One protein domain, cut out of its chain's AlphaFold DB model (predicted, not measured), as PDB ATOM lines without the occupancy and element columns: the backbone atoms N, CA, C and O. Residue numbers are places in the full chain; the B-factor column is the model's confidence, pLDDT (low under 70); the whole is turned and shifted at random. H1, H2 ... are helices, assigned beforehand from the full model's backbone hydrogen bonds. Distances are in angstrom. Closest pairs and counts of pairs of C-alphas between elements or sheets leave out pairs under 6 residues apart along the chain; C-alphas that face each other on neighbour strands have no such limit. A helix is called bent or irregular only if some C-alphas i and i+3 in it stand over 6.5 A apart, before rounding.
ATOM      1  N   SER A 187     189.787 183.632 159.610       90.44
ATOM      2  CA  SER A 187     190.118 184.358 160.840       90.44
ATOM      3  C   SER A 187     191.361 183.768 161.496       90.44
ATOM      4  O   SER A 187     192.255 184.503 161.901       90.44
ATOM      5  N   GLU A 188     191.437 182.444 161.570       91.38
ATOM      6  CA  GLU A 188     192.567 181.735 162.170       91.38
ATOM      7  C   GLU A 188     193.834 181.866 161.325       91.38
ATOM      8  O   GLU A 188     194.919 182.030 161.874       91.38
ATOM      9  N   ALA A 189     193.703 181.852 159.999       91.88
ATOM     10  CA  ALA A 189     194.800 182.082 159.071       91.88
ATOM     11  C   ALA A 189     195.373 183.500 159.224       91.88
ATOM     12  O   ALA A 189     196.591 183.676 159.268       91.88
ATOM     13  N   THR A 190     194.495 184.497 159.377       92.81
ATOM     14  CA  THR A 190     194.885 185.885 159.666       92.81
ATOM     15  C   THR A 190     195.647 185.966 160.989       92.81
ATOM     16  O   THR A 190     196.771 186.469 161.023       92.81
ATOM     17  N   ASP A 191     195.089 185.395 162.060       92.38
ATOM     18  CA  ASP A 191     195.715 185.374 163.386       92.38
ATOM     19  C   ASP A 191     197.062 184.627 163.377       92.38
ATOM     20  O   ASP A 191     198.013 185.021 164.060       92.38
ATOM     21  N   PHE A 192     197.173 183.554 162.589       92.38
ATOM     22  CA  PHE A 192     198.400 182.779 162.429       92.38
ATOM     23  C   PHE A 192     199.503 183.582 161.744       92.38
ATOM     24  O   PHE A 192     200.657 183.532 162.185       92.38
ATOM     25  N   ILE A 193     199.173 184.339 160.694       92.81
ATOM     26  CA  ILE A 193     200.136 185.220 160.028       92.81
ATOM     27  C   ILE A 193     200.567 186.344 160.977       92.81
ATOM     28  O   ILE A 193     201.765 186.577 161.128       92.81
ATOM     29  N   GLU A 194     199.630 186.992 161.681       92.50
ATOM     30  CA  GLU A 194     199.946 188.047 162.658       92.50
ATOM     31  C   GLU A 194     200.935 187.552 163.729       92.50
ATOM     32  O   GLU A 194     201.976 188.175 163.965       92.50
ATOM     33  N   LYS A 195     200.670 186.385 164.331       91.56
ATOM     34  CA  LYS A 195     201.556 185.782 165.341       91.56
ATOM     35  C   LYS A 195     202.908 185.358 164.770       91.56
ATOM     36  O   LYS A 195     203.929 185.496 165.445       91.56
ATOM     37  N   ASN A 196     202.955 184.887 163.525       91.31
ATOM     38  CA  ASN A 196     204.227 184.581 162.875       91.31
ATOM     39  C   ASN A 196     205.053 185.831 162.584       91.31
ATOM     40  O   ASN A 196     206.267 185.789 162.766       91.31
ATOM     41  N   LEU A 197     204.436 186.941 162.177       92.38
ATOM     42  CA  LEU A 197     205.147 188.206 161.977       92.38
ATOM     43  C   LEU A 197     205.738 188.733 163.288       92.38
ATOM     44  O   LEU A 197     206.882 189.187 163.291       92.38
ATOM     45  N   LEU A 198     205.013 188.602 164.405       90.50
ATOM     46  CA  LEU A 198     205.551 188.906 165.736       90.50
ATOM     47  C   LEU A 198     206.781 188.043 166.046       90.50
ATOM     48  O   LEU A 198     207.837 188.588 166.367       90.50
ATOM     49  N   ARG A 199     206.704 186.725 165.831       88.19
ATOM     50  CA  ARG A 199     207.848 185.808 165.998       88.19
ATOM     51  C   ARG A 199     209.037 186.177 165.100       88.19
ATOM     52  O   ARG A 199     210.186 186.131 165.531       88.19
ATOM     53  N   LEU A 200     208.787 186.548 163.845       90.31
ATOM     54  CA  LEU A 200     209.836 186.981 162.914       90.31
ATOM     55  C   LEU A 200     210.479 188.300 163.361       90.31
ATOM     56  O   LEU A 200     211.687 188.469 163.188       90.31
ATOM     57  N   SER A 201     209.710 189.196 163.985       89.31
ATOM     58  CA  SER A 201     210.209 190.465 164.529       89.31
ATOM     59  C   SER A 201     211.187 190.293 165.698       89.31
ATOM     60  O   SER A 201     212.047 191.147 165.906       89.31
ATOM     61  N   GLU A 202     211.093 189.173 166.420       87.31
ATOM     62  CA  GLU A 202     212.007 188.792 167.505       87.31
ATOM     63  C   GLU A 202     213.296 188.133 166.982       87.31
ATOM     64  O   GLU A 202     214.268 187.960 167.720       87.31
ATOM     65  N   SER A 203     213.336 187.767 165.697       82.81
ATOM     66  CA  SER A 203     214.510 187.138 165.096       82.81
ATOM     67  C   SER A 203     215.649 188.141 164.867       82.81
ATOM     68  O   SER A 203     215.441 189.319 164.586       82.81
ATOM     69  N   GLN A 204     216.895 187.661 164.906       77.94
ATOM     70  CA  GLN A 204     218.077 188.504 164.658       77.94
ATOM     71  C   GLN A 204     218.357 188.763 163.164       77.94
ATOM     72  O   GLN A 204     219.385 189.354 162.814       77.94
ATOM     73  N   ARG A 205     217.471 188.325 162.260       83.81
ATOM     74  CA  ARG A 205     217.687 188.443 160.813       83.81
ATOM     75  C   ARG A 205     217.545 189.889 160.352       83.81
ATOM     76  O   ARG A 205     216.599 190.586 160.706       83.81
ATOM     77  N   GLN A 206     218.490 190.334 159.522       83.94
ATOM     78  CA  GLN A 206     218.558 191.715 159.035       83.94
ATOM     79  C   GLN A 206     217.282 192.149 158.299       83.94
ATOM     80  O   GLN A 206     216.829 193.278 158.474       83.94
ATOM     81  N   GLU A 207     216.721 191.247 157.497       86.50
ATOM     82  CA  GLU A 207     215.530 191.458 156.668       86.50
ATOM     83  C   GLU A 207     214.241 191.703 157.467       86.50
ATOM     84  O   GLU A 207     213.315 192.286 156.919       86.50
ATOM     85  N   TYR A 208     214.199 191.339 158.754       89.56
ATOM     86  CA  TYR A 208     213.010 191.446 159.612       89.56
ATOM     87  C   TYR A 208     213.109 192.536 160.688       89.56
ATOM     88  O   TYR A 208     212.167 192.748 161.451       89.56
ATOM     89  N   ARG A 209     214.225 193.278 160.754       85.81
ATOM     90  CA  ARG A 209     214.468 194.271 161.820       85.81
ATOM     91  C   ARG A 209     213.446 195.408 161.871       85.81
ATOM     92  O   ARG A 209     213.289 196.020 162.922       85.81
ATOM     93  N   HIS A 210     212.778 195.721 160.759       87.12
ATOM     94  CA  HIS A 210     211.741 196.758 160.721       87.12
ATOM     95  C   HIS A 210     210.419 196.309 161.346       87.12
ATOM     96  O   HIS A 210     209.603 197.166 161.677       87.12
ATOM     97  N   LEU A 211     210.184 195.001 161.501       89.25
ATOM     98  CA  LEU A 211     208.875 194.479 161.894       89.25
ATOM     99  C   LEU A 211     208.460 194.920 163.296       89.25
ATOM    100  O   LEU A 211     207.306 195.281 163.485       89.25
ATOM    101  N   SER A 212     209.375 194.958 164.266       85.56
ATOM    102  CA  SER A 212     209.031 195.268 165.663       85.56
ATOM    103  C   SER A 212     208.426 196.673 165.824       85.56
ATOM    104  O   SER A 212     207.375 196.853 166.446       85.56
ATOM    105  N   SER A 213     209.037 197.683 165.200       86.69
ATOM    106  CA  SER A 213     208.502 199.049 165.179       86.69
ATOM    107  C   SER A 213     207.318 199.195 164.218       86.69
ATOM    108  O   SER A 213     206.354 199.886 164.531       86.69
ATOM    109  N   SER A 214     207.342 198.521 163.068       87.88
ATOM    110  CA  SER A 214     206.284 198.635 162.059       87.88
ATOM    111  C   SER A 214     204.958 198.012 162.520       87.88
ATOM    112  O   SER A 214     203.912 198.644 162.382       87.88
ATOM    113  N   LEU A 215     204.986 196.823 163.135       89.19
ATOM    114  CA  LEU A 215     203.799 196.132 163.659       89.19
ATOM    115  C   LEU A 215     203.118 196.929 164.777       89.19
ATOM    116  O   LEU A 215     201.890 196.965 164.845       89.19
ATOM    117  N   SER A 216     203.895 197.607 165.628       86.62
ATOM    118  CA  SER A 216     203.341 198.442 166.703       86.62
ATOM    119  C   SER A 216     202.710 199.737 166.181       86.62
ATOM    120  O   SER A 216     201.629 200.110 166.635       86.62
ATOM    121  N   ILE A 217     203.332 200.399 165.200       89.56
ATOM    122  CA  ILE A 217     202.847 201.675 164.644       89.56
ATOM    123  C   ILE A 217     201.676 201.470 163.667       89.56
ATOM    124  O   ILE A 217     200.735 202.263 163.653       89.56
ATOM    125  N   HIS A 218     201.707 200.410 162.854       90.00
ATOM    126  CA  HIS A 218     200.786 200.198 161.731       90.00
ATOM    127  C   HIS A 218     199.895 198.955 161.885       90.00
ATOM    128  O   HIS A 218     199.447 198.394 160.886       90.00
ATOM    129  N   SER A 219     199.610 198.529 163.117       88.12
ATOM    130  CA  SER A 219     198.865 197.293 163.429       88.12
ATOM    131  C   SER A 219     197.578 197.100 162.614       88.12
ATOM    132  O   SER A 219     197.357 196.031 162.052       88.12
ATOM    133  N   GLN A 220     196.749 198.143 162.481       90.31
ATOM    134  CA  GLN A 220     195.500 198.069 161.709       90.31
ATOM    135  C   GLN A 220     195.736 197.880 160.207       90.31
ATOM    136  O   GLN A 220     194.983 197.152 159.566       90.31
ATOM    137  N   VAL A 221     196.792 198.491 159.657       91.19
ATOM    138  CA  VAL A 221     197.146 198.351 158.236       91.19
ATOM    139  C   VAL A 221     197.615 196.926 157.958       91.19
ATOM    140  O   VAL A 221     197.141 196.312 157.008       91.19
ATOM    141  N   TYR A 222     198.470 196.367 158.822       91.56
ATOM    142  CA  TYR A 222     198.866 194.958 158.726       91.56
ATOM    143  C   TYR A 222     197.654 194.038 158.769       91.56
ATOM    144  O   TYR A 222     197.499 193.216 157.875       91.56
ATOM    145  N   LYS A 223     196.764 194.217 159.748       91.25
ATOM    146  CA  LYS A 223     195.562 193.391 159.885       91.25
ATOM    147  C   LYS A 223     194.684 193.421 158.633       91.25
ATOM    148  O   LYS A 223     194.258 192.372 158.154       91.25
ATOM    149  N   SER A 224     194.442 194.606 158.065       91.31
ATOM    150  CA  SER A 224     193.683 194.726 156.814       91.31
ATOM    151  C   SER A 224     194.402 194.101 155.618       91.31
ATOM    152  O   SER A 224     193.761 193.420 154.821       91.31
ATOM    153  N   SER A 225     195.721 194.287 155.503       90.88
ATOM    154  CA  SER A 225     196.509 193.743 154.393       90.88
ATOM    155  C   SER A 225     196.606 192.219 154.458       90.88
ATOM    156  O   SER A 225     196.413 191.560 153.445       90.88
ATOM    157  N   ILE A 226     196.847 191.650 155.643       92.19
ATOM    158  CA  ILE A 226     196.903 190.199 155.869       92.19
ATOM    159  C   ILE A 226     195.559 189.565 155.523       92.19
ATOM    160  O   ILE A 226     195.531 188.562 154.816       92.19
ATOM    161  N   ARG A 227     194.448 190.169 155.961       92.31
ATOM    162  CA  ARG A 227     193.115 189.683 155.597       92.31
ATOM    163  C   ARG A 227     192.921 189.665 154.080       92.31
ATOM    164  O   ARG A 227     192.512 188.645 153.547       92.31
ATOM    165  N   GLY A 228     193.300 190.742 153.388       89.56
ATOM    166  CA  GLY A 228     193.248 190.790 151.924       89.56
ATOM    167  C   GLY A 228     194.114 189.718 151.247       89.56
ATOM    168  O   GLY A 228     193.715 189.169 150.227       89.56
ATOM    169  N   VAL A 229     195.274 189.382 151.823       88.81
ATOM    170  CA  VAL A 229     196.137 188.292 151.336       88.81
ATOM    171  C   VAL A 229     195.481 186.924 151.536       88.81
ATOM    172  O   VAL A 229     195.550 186.080 150.647       88.81
ATOM    173  N   VAL A 230     194.840 186.688 152.685       89.38
ATOM    174  CA  VAL A 230     194.106 185.441 152.956       89.38
ATOM    175  C   VAL A 230     192.906 185.297 152.017       89.38
ATOM    176  O   VAL A 230     192.695 184.212 151.477       89.38
ATOM    177  N   ASP A 231     192.172 186.384 151.777       87.38
ATOM    178  CA  ASP A 231     191.058 186.412 150.826       87.38
ATOM    179  C   ASP A 231     191.546 186.061 149.409       87.38
ATOM    180  O   ASP A 231     190.965 185.195 148.755       87.38
ATOM    181  N   GLU A 232     192.671 186.633 148.965       83.31
ATOM    182  CA  GLU A 232     193.273 186.315 147.663       83.31
ATOM    183  C   GLU A 232     193.739 184.849 147.589       83.31
ATOM    184  O   GLU A 232     193.446 184.154 146.621       83.31
ATOM    185  N   LEU A 233     194.404 184.323 148.626       81.88
ATOM    186  CA  LEU A 233     194.799 182.907 148.689       81.88
ATOM    187  C   LEU A 233     193.594 181.966 148.584       81.88
ATOM    188  O   LEU A 233     193.674 180.909 147.945       81.88
ATOM    189  N   LYS A 234     192.478 182.334 149.216       83.00
ATOM    190  CA  LYS A 234     191.225 181.587 149.149       83.00
ATOM    191  C   LYS A 234     190.621 181.635 147.745       83.00
ATOM    192  O   LYS A 234     190.218 180.591 147.240       83.00
ATOM    193  N   GLU A 235     190.578 182.808 147.115       78.62
ATOM    194  CA  GLU A 235     190.093 182.957 145.737       78.62
ATOM    195  C   GLU A 235     190.945 182.151 144.752       78.62
ATOM    196  O   GLU A 235     190.401 181.412 143.931       78.62
ATOM    197  N   ILE A 236     192.270 182.229 144.889       72.38
ATOM    198  CA  ILE A 236     193.230 181.504 144.060       72.38
ATOM    199  C   ILE A 236     193.011 179.988 144.195       72.38
ATOM    200  O   ILE A 236     192.856 179.292 143.196       72.38
ATOM    201  N   SER A 237     192.940 179.456 145.417       66.88
ATOM    202  CA  SER A 237     192.881 178.003 145.668       66.88
ATOM    203  C   SER A 237     191.546 177.311 145.324       66.88
ATOM    204  O   SER A 237     191.487 176.079 145.303       66.88
ATOM    205  N   GLY A 238     190.488 178.055 144.984       65.94
ATOM    206  CA  GLY A 238     189.240 177.509 144.433       65.94
ATOM    207  C   GLY A 238     188.354 176.738 145.429       65.94
ATOM    208  O   GLY A 238     188.297 177.035 146.621       65.94
ATOM    209  N   ALA A 239     187.587 175.756 144.939       53.97
ATOM    210  CA  ALA A 239     186.535 175.086 145.721       53.97
ATOM    211  C   ALA A 239     187.048 174.229 146.903       53.97
ATOM    212  O   ALA A 239     186.321 174.071 147.880       53.97
ATOM    213  N   GLU A 240     188.295 173.740 146.863       58.53
ATOM    214  CA  GLU A 240     188.956 173.030 147.982       58.53
ATOM    215  C   GLU A 240     189.953 173.933 148.745       58.53
ATOM    216  O   GLU A 240     190.964 173.480 149.285       58.53
ATOM    217  N   SER A 241     189.665 175.238 148.784       63.47
ATOM    218  CA  SER A 241     190.571 176.299 149.243       63.47
ATOM    219  C   SER A 241     191.170 176.091 150.638       63.47
ATOM    220  O   SER A 241     192.366 176.320 150.833       63.47
ATOM    221  N   THR A 242     190.392 175.617 151.615       71.06
ATOM    222  CA  THR A 242     190.835 175.513 153.022       71.06
ATOM    223  C   THR A 242     192.015 174.567 153.223       71.06
ATOM    224  O   THR A 242     192.862 174.838 154.071       71.06
ATOM    225  N   ARG A 243     192.142 173.509 152.410       75.06
ATOM    226  CA  ARG A 243     193.271 172.560 152.470       75.06
ATOM    227  C   ARG A 243     194.594 173.164 152.004       75.06
ATOM    228  O   ARG A 243     195.651 172.609 152.297       75.06
ATOM    229  N   PHE A 244     194.540 174.286 151.284       78.06
ATOM    230  CA  PHE A 244     195.716 175.028 150.847       78.06
ATOM    231  C   PHE A 244     195.921 176.305 151.666       78.06
ATOM    232  O   PHE A 244     196.916 176.401 152.379       78.06
ATOM    233  N   PHE A 245     194.998 177.276 151.640       83.69
ATOM    234  CA  PHE A 245     195.223 178.540 152.364       83.69
ATOM    235  C   PHE A 245     195.197 178.351 153.885       83.69
ATOM    236  O   PHE A 245     195.907 179.048 154.597       83.69
ATOM    237  N   GLY A 246     194.411 177.397 154.392       85.06
ATOM    238  CA  GLY A 246     194.335 177.080 155.819       85.06
ATOM    239  C   GLY A 246     195.484 176.199 156.311       85.06
ATOM    240  O   GLY A 246     195.517 175.814 157.482       85.06
ATOM    241  N   TYR A 247     196.424 175.842 155.433       83.62
ATOM    242  CA  TYR A 247     197.526 174.950 155.752       83.62
ATOM    243  C   TYR A 247     198.692 175.714 156.393       83.62
ATOM    244  O   TYR A 247     199.263 176.631 155.807       83.62
ATOM    245  N   ALA A 248     199.085 175.316 157.606       83.06
ATOM    246  CA  ALA A 248     200.074 176.047 158.403       83.06
ATOM    247  C   ALA A 248     201.415 176.332 157.679       83.06
ATOM    248  O   ALA A 248     201.901 177.458 157.785       83.06
ATOM    249  N   PRO A 249     202.021 175.402 156.906       78.81
ATOM    250  CA  PRO A 249     203.250 175.685 156.159       78.81
ATOM    251  C   PRO A 249     203.075 176.735 155.058       78.81
ATOM    252  O   PRO A 249     204.001 177.506 154.808       78.81
ATOM    253  N   VAL A 250     201.896 176.791 154.428       81.44
ATOM    254  CA  VAL A 250     201.555 177.822 153.433       81.44
ATOM    255  C   VAL A 250     201.534 179.179 154.126       81.44
ATOM    256  O   VAL A 250     202.236 180.098 153.711       81.44
ATOM    257  N   LEU A 251     200.817 179.283 155.245       87.69
ATOM    258  CA  LEU A 251     200.727 180.521 156.020       87.69
ATOM    259  C   LEU A 251     202.074 180.957 156.608       87.69
ATOM    260  O   LEU A 251     202.364 182.152 156.674       87.69
ATOM    261  N   GLU A 252     202.934 180.017 157.003       85.38
ATOM    262  CA  GLU A 252     204.291 180.323 157.462       85.38
ATOM    263  C   GLU A 252     205.155 180.898 156.330       85.38
ATOM    264  O   GLU A 252     205.886 181.868 156.545       85.38
ATOM    265  N   ALA A 253     205.068 180.337 155.122       80.56
ATOM    266  CA  ALA A 253     205.776 180.859 153.957       80.56
ATOM    267  C   ALA A 253     205.271 182.255 153.563       80.56
ATOM    268  O   ALA A 253     206.074 183.168 153.380       80.56
ATOM    269  N   VAL A 254     203.949 182.448 153.542       85.94
ATOM    270  CA  VAL A 254     203.308 183.755 153.330       85.94
ATOM    271  C   VAL A 254     203.794 184.773 154.364       85.94
ATOM    272  O   VAL A 254     204.192 185.878 154.002       85.94
ATOM    273  N   SER A 255     203.867 184.388 155.640       89.75
ATOM    274  CA  SER A 255     204.361 185.259 156.717       89.75
ATOM    275  C   SER A 255     205.809 185.700 156.499       89.75
ATOM    276  O   SER A 255     206.145 186.854 156.756       89.75
ATOM    277  N   LYS A 256     206.679 184.804 156.010       86.88
ATOM    278  CA  LYS A 256     208.085 185.130 155.717       86.88
ATOM    279  C   LYS A 256     208.215 186.155 154.597       86.88
ATOM    280  O   LYS A 256     209.085 187.014 154.705       86.88
ATOM    281  N   VAL A 257     207.363 186.080 153.571       84.19
ATOM    282  CA  VAL A 257     207.329 187.050 152.465       84.19
ATOM    283  C   VAL A 257     206.773 188.389 152.938       84.19
ATOM    284  O   VAL A 257     207.436 189.404 152.776       84.19
ATOM    285  N   ILE A 258     205.626 188.405 153.626       89.06
ATOM    286  CA  ILE A 258     205.083 189.643 154.213       89.06
ATOM    287  C   ILE A 258     206.120 190.304 155.132       89.06
ATOM    288  O   ILE A 258     206.273 191.525 155.134       89.06
ATOM    289  N   GLY A 259     206.878 189.491 155.871       88.56
ATOM    290  CA  GLY A 259     207.939 189.939 156.759       88.56
ATOM    291  C   GLY A 259     209.031 190.774 156.082       88.56
ATOM    292  O   GLY A 259     209.631 191.608 156.755       88.56
ATOM    293  N   THR A 260     209.295 190.595 154.782       86.94
ATOM    294  CA  THR A 260     210.328 191.358 154.052       86.94
ATOM    295  C   THR A 260     209.814 192.688 153.492       86.94
ATOM    296  O   THR A 260     210.616 193.578 153.188       86.94
ATOM    297  N   ILE A 261     208.492 192.869 153.410       87.25
ATOM    298  CA  ILE A 261     207.855 194.075 152.874       87.25
ATOM    299  C   ILE A 261     207.928 195.190 153.921       87.25
ATOM    300  O   ILE A 261     207.430 195.076 155.042       87.25
ATOM    301  N   LYS A 262     208.572 196.306 153.565       86.56
ATOM    302  CA  LYS A 262     208.795 197.424 154.501       86.56
ATOM    303  C   LYS A 262     207.584 198.339 154.653       86.56
ATOM    304  O   LYS A 262     207.419 198.936 155.715       86.56
ATOM    305  N   ASN A 263     206.783 198.491 153.596       87.06
ATOM    306  CA  ASN A 263     205.614 199.367 153.577       87.06
ATOM    307  C   ASN A 263     204.322 198.539 153.720       87.06
ATOM    308  O   ASN A 263     203.903 197.916 152.743       87.06
ATOM    309  N   PRO A 264     203.644 198.566 154.884       86.12
ATOM    310  CA  PRO A 264     202.483 197.713 155.136       86.12
ATOM    311  C   PRO A 264     201.311 197.946 154.176       86.12
ATOM    312  O   PRO A 264     200.550 197.024 153.879       86.12
ATOM    313  N   SER A 265     201.176 199.172 153.658       87.12
ATOM    314  CA  SER A 265     200.115 199.536 152.716       87.12
ATOM    315  C   SER A 265     200.297 198.910 151.333       87.12
ATOM    316  O   SER A 265     199.331 198.839 150.582       87.12
ATOM    317  N   ARG A 266     201.514 198.462 150.992       87.25
ATOM    318  CA  ARG A 266     201.805 197.776 149.725       87.25
ATOM    319  C   ARG A 266     201.797 196.260 149.842       87.25
ATOM    320  O   ARG A 266     201.896 195.603 148.821       87.25
ATOM    321  N   ILE A 267     201.625 195.702 151.047       87.56
ATOM    322  CA  ILE A 267     201.621 194.247 151.250       87.56
ATOM    323  C   ILE A 267     200.633 193.571 150.304       87.56
ATOM    324  O   ILE A 267     201.008 192.614 149.657       87.56
ATOM    325  N   LEU A 268     199.393 194.054 150.195       84.12
ATOM    326  CA  LEU A 268     198.403 193.400 149.339       84.12
ATOM    327  C   LEU A 268     198.763 193.480 147.847       84.12
ATOM    328  O   LEU A 268     198.604 192.497 147.139       84.12
ATOM    329  N   GLU A 269     199.231 194.641 147.384       82.31
ATOM    330  CA  GLU A 269     199.664 194.871 145.997       82.31
ATOM    331  C   GLU A 269     200.863 193.975 145.659       82.31
ATOM    332  O   GLU A 269     200.771 193.133 144.774       82.31
ATOM    333  N   GLU A 270     201.935 194.062 146.452       81.31
ATOM    334  CA  GLU A 270     203.145 193.260 146.268       81.31
ATOM    335  C   GLU A 270     202.847 191.765 146.421       81.31
ATOM    336  O   GLU A 270     203.354 190.957 145.656       81.31
ATOM    337  N   MET A 271     201.976 191.365 147.351       79.38
ATOM    338  CA  MET A 271     201.579 189.964 147.484       79.38
ATOM    339  C   MET A 271     200.729 189.485 146.314       79.38
ATOM    340  O   MET A 271     200.826 188.312 146.005       79.38
ATOM    341  N   LYS A 272     199.927 190.317 145.640       74.06
ATOM    342  CA  LYS A 272     199.223 189.889 144.416       74.06
ATOM    343  C   LYS A 272     200.203 189.607 143.282       74.06
ATOM    344  O   LYS A 272     200.039 188.607 142.589       74.06
ATOM    345  N   ASP A 273     201.243 190.427 143.162       65.62
ATOM    346  CA  ASP A 273     202.319 190.212 142.193       65.62
ATOM    347  C   ASP A 273     203.168 188.978 142.559       65.62
ATOM    348  O   ASP A 273     203.591 188.220 141.686       65.62
ATOM    349  N   ILE A 274     203.384 188.744 143.862       63.31
ATOM    350  CA  ILE A 274     204.196 187.635 144.384       63.31
ATOM    351  C   ILE A 274     203.413 186.316 144.463       63.31
ATOM    352  O   ILE A 274     204.011 185.270 144.244       63.31
ATOM    353  N   LEU A 275     202.094 186.318 144.694       63.62
ATOM    354  CA  LEU A 275     201.192 185.144 144.669       63.62
ATOM    355  C   LEU A 275     200.987 184.599 143.237       63.62
ATOM    356  O   LEU A 275     199.938 184.056 142.882       63.62
ATOM    357  N   SER A 276     202.019 184.732 142.412       65.56
ATOM    358  CA  SER A 276     202.210 184.101 141.123       65.56
ATOM    359  C   SER A 276     202.493 182.597 141.278       65.56
ATOM    360  O   SER A 276     202.610 182.053 142.385       65.56
TER     361      SER A 276
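What this domain is: This is residues 187 to 276 of the 693 residues of an uncharacterized protein of Metakosakonia sp. MRY16-398 (UniProt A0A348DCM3). Two pairs of helices make the body: H5 packs across H1, H6 packs alongside H3, and H1 and H3 cross steeply where the pairs meet. Short H2 lies toward one end of the long axis and shorter H4 toward the other. The printed part is all helix, 90 residues with six named helices, H1 to H6 in order, and no named strand. It is compact, with a radius of gyration of the C-alphas of 12.3 A, and elongated, spanning 38 by 22 by 22 A.

How they stand to each other: H1, residues 187 to 201, and H3, residues 219 to 240, are the hubs, touching three helices each. They touch at a steep tilt of 53 degrees, opposite ways; their closest C-alphas, Thr 190 and Arg 227, are 5.8 A apart. With residues 197 to 201 alone, H1 touches H2, residues 211 to 217; C-alphas 201 and 211 are closest, at 5.0 A. H1 touches H5, residues 248 to 258, at a steep tilt of 54 degrees, closest at C-alphas 193 and 255, 5.4 A. H3 touches H6, residues 264 to 274, at a shallow tilt of 22 degrees, the same way, closest at C-alphas 225 and 268, 5.4 A. With residues 230 to 237 alone, H3 touches H4, residues 242 to 245; C-alphas 233 and 245 are closest, at 5.7 A. H1 and H6 are apart. Every O i to N i+4 pair is within hydrogen-bond range in H1 and H5, against 2 of 3 in H2, 16 of 18 in H3 and 5 of 7 in H6; H4 is too short for one.

Where its parts are: H1 begins at C-alpha 187 (190.118, 184.358, 160.840) and is 21.3 A long. H3, 30.4 A, has a kink of 41 degrees near residue 234. H3 and H6 are irregular: C-alphas 236 and 239 are 9.4 A apart, C-alphas 265 and 268 7.2 A. H5 is 15.1 A long; H6, 14.8 A, ends at C-alpha 274 (204.196, 187.635, 144.384).

The domain as a whole: The C-alphas farthest apart, Gln 204 and Ala 239, are 39.2 A apart. The printed part has no cut, and no link is long. Residues 237 to 241 and 273 to 276 have pLDDT under 70.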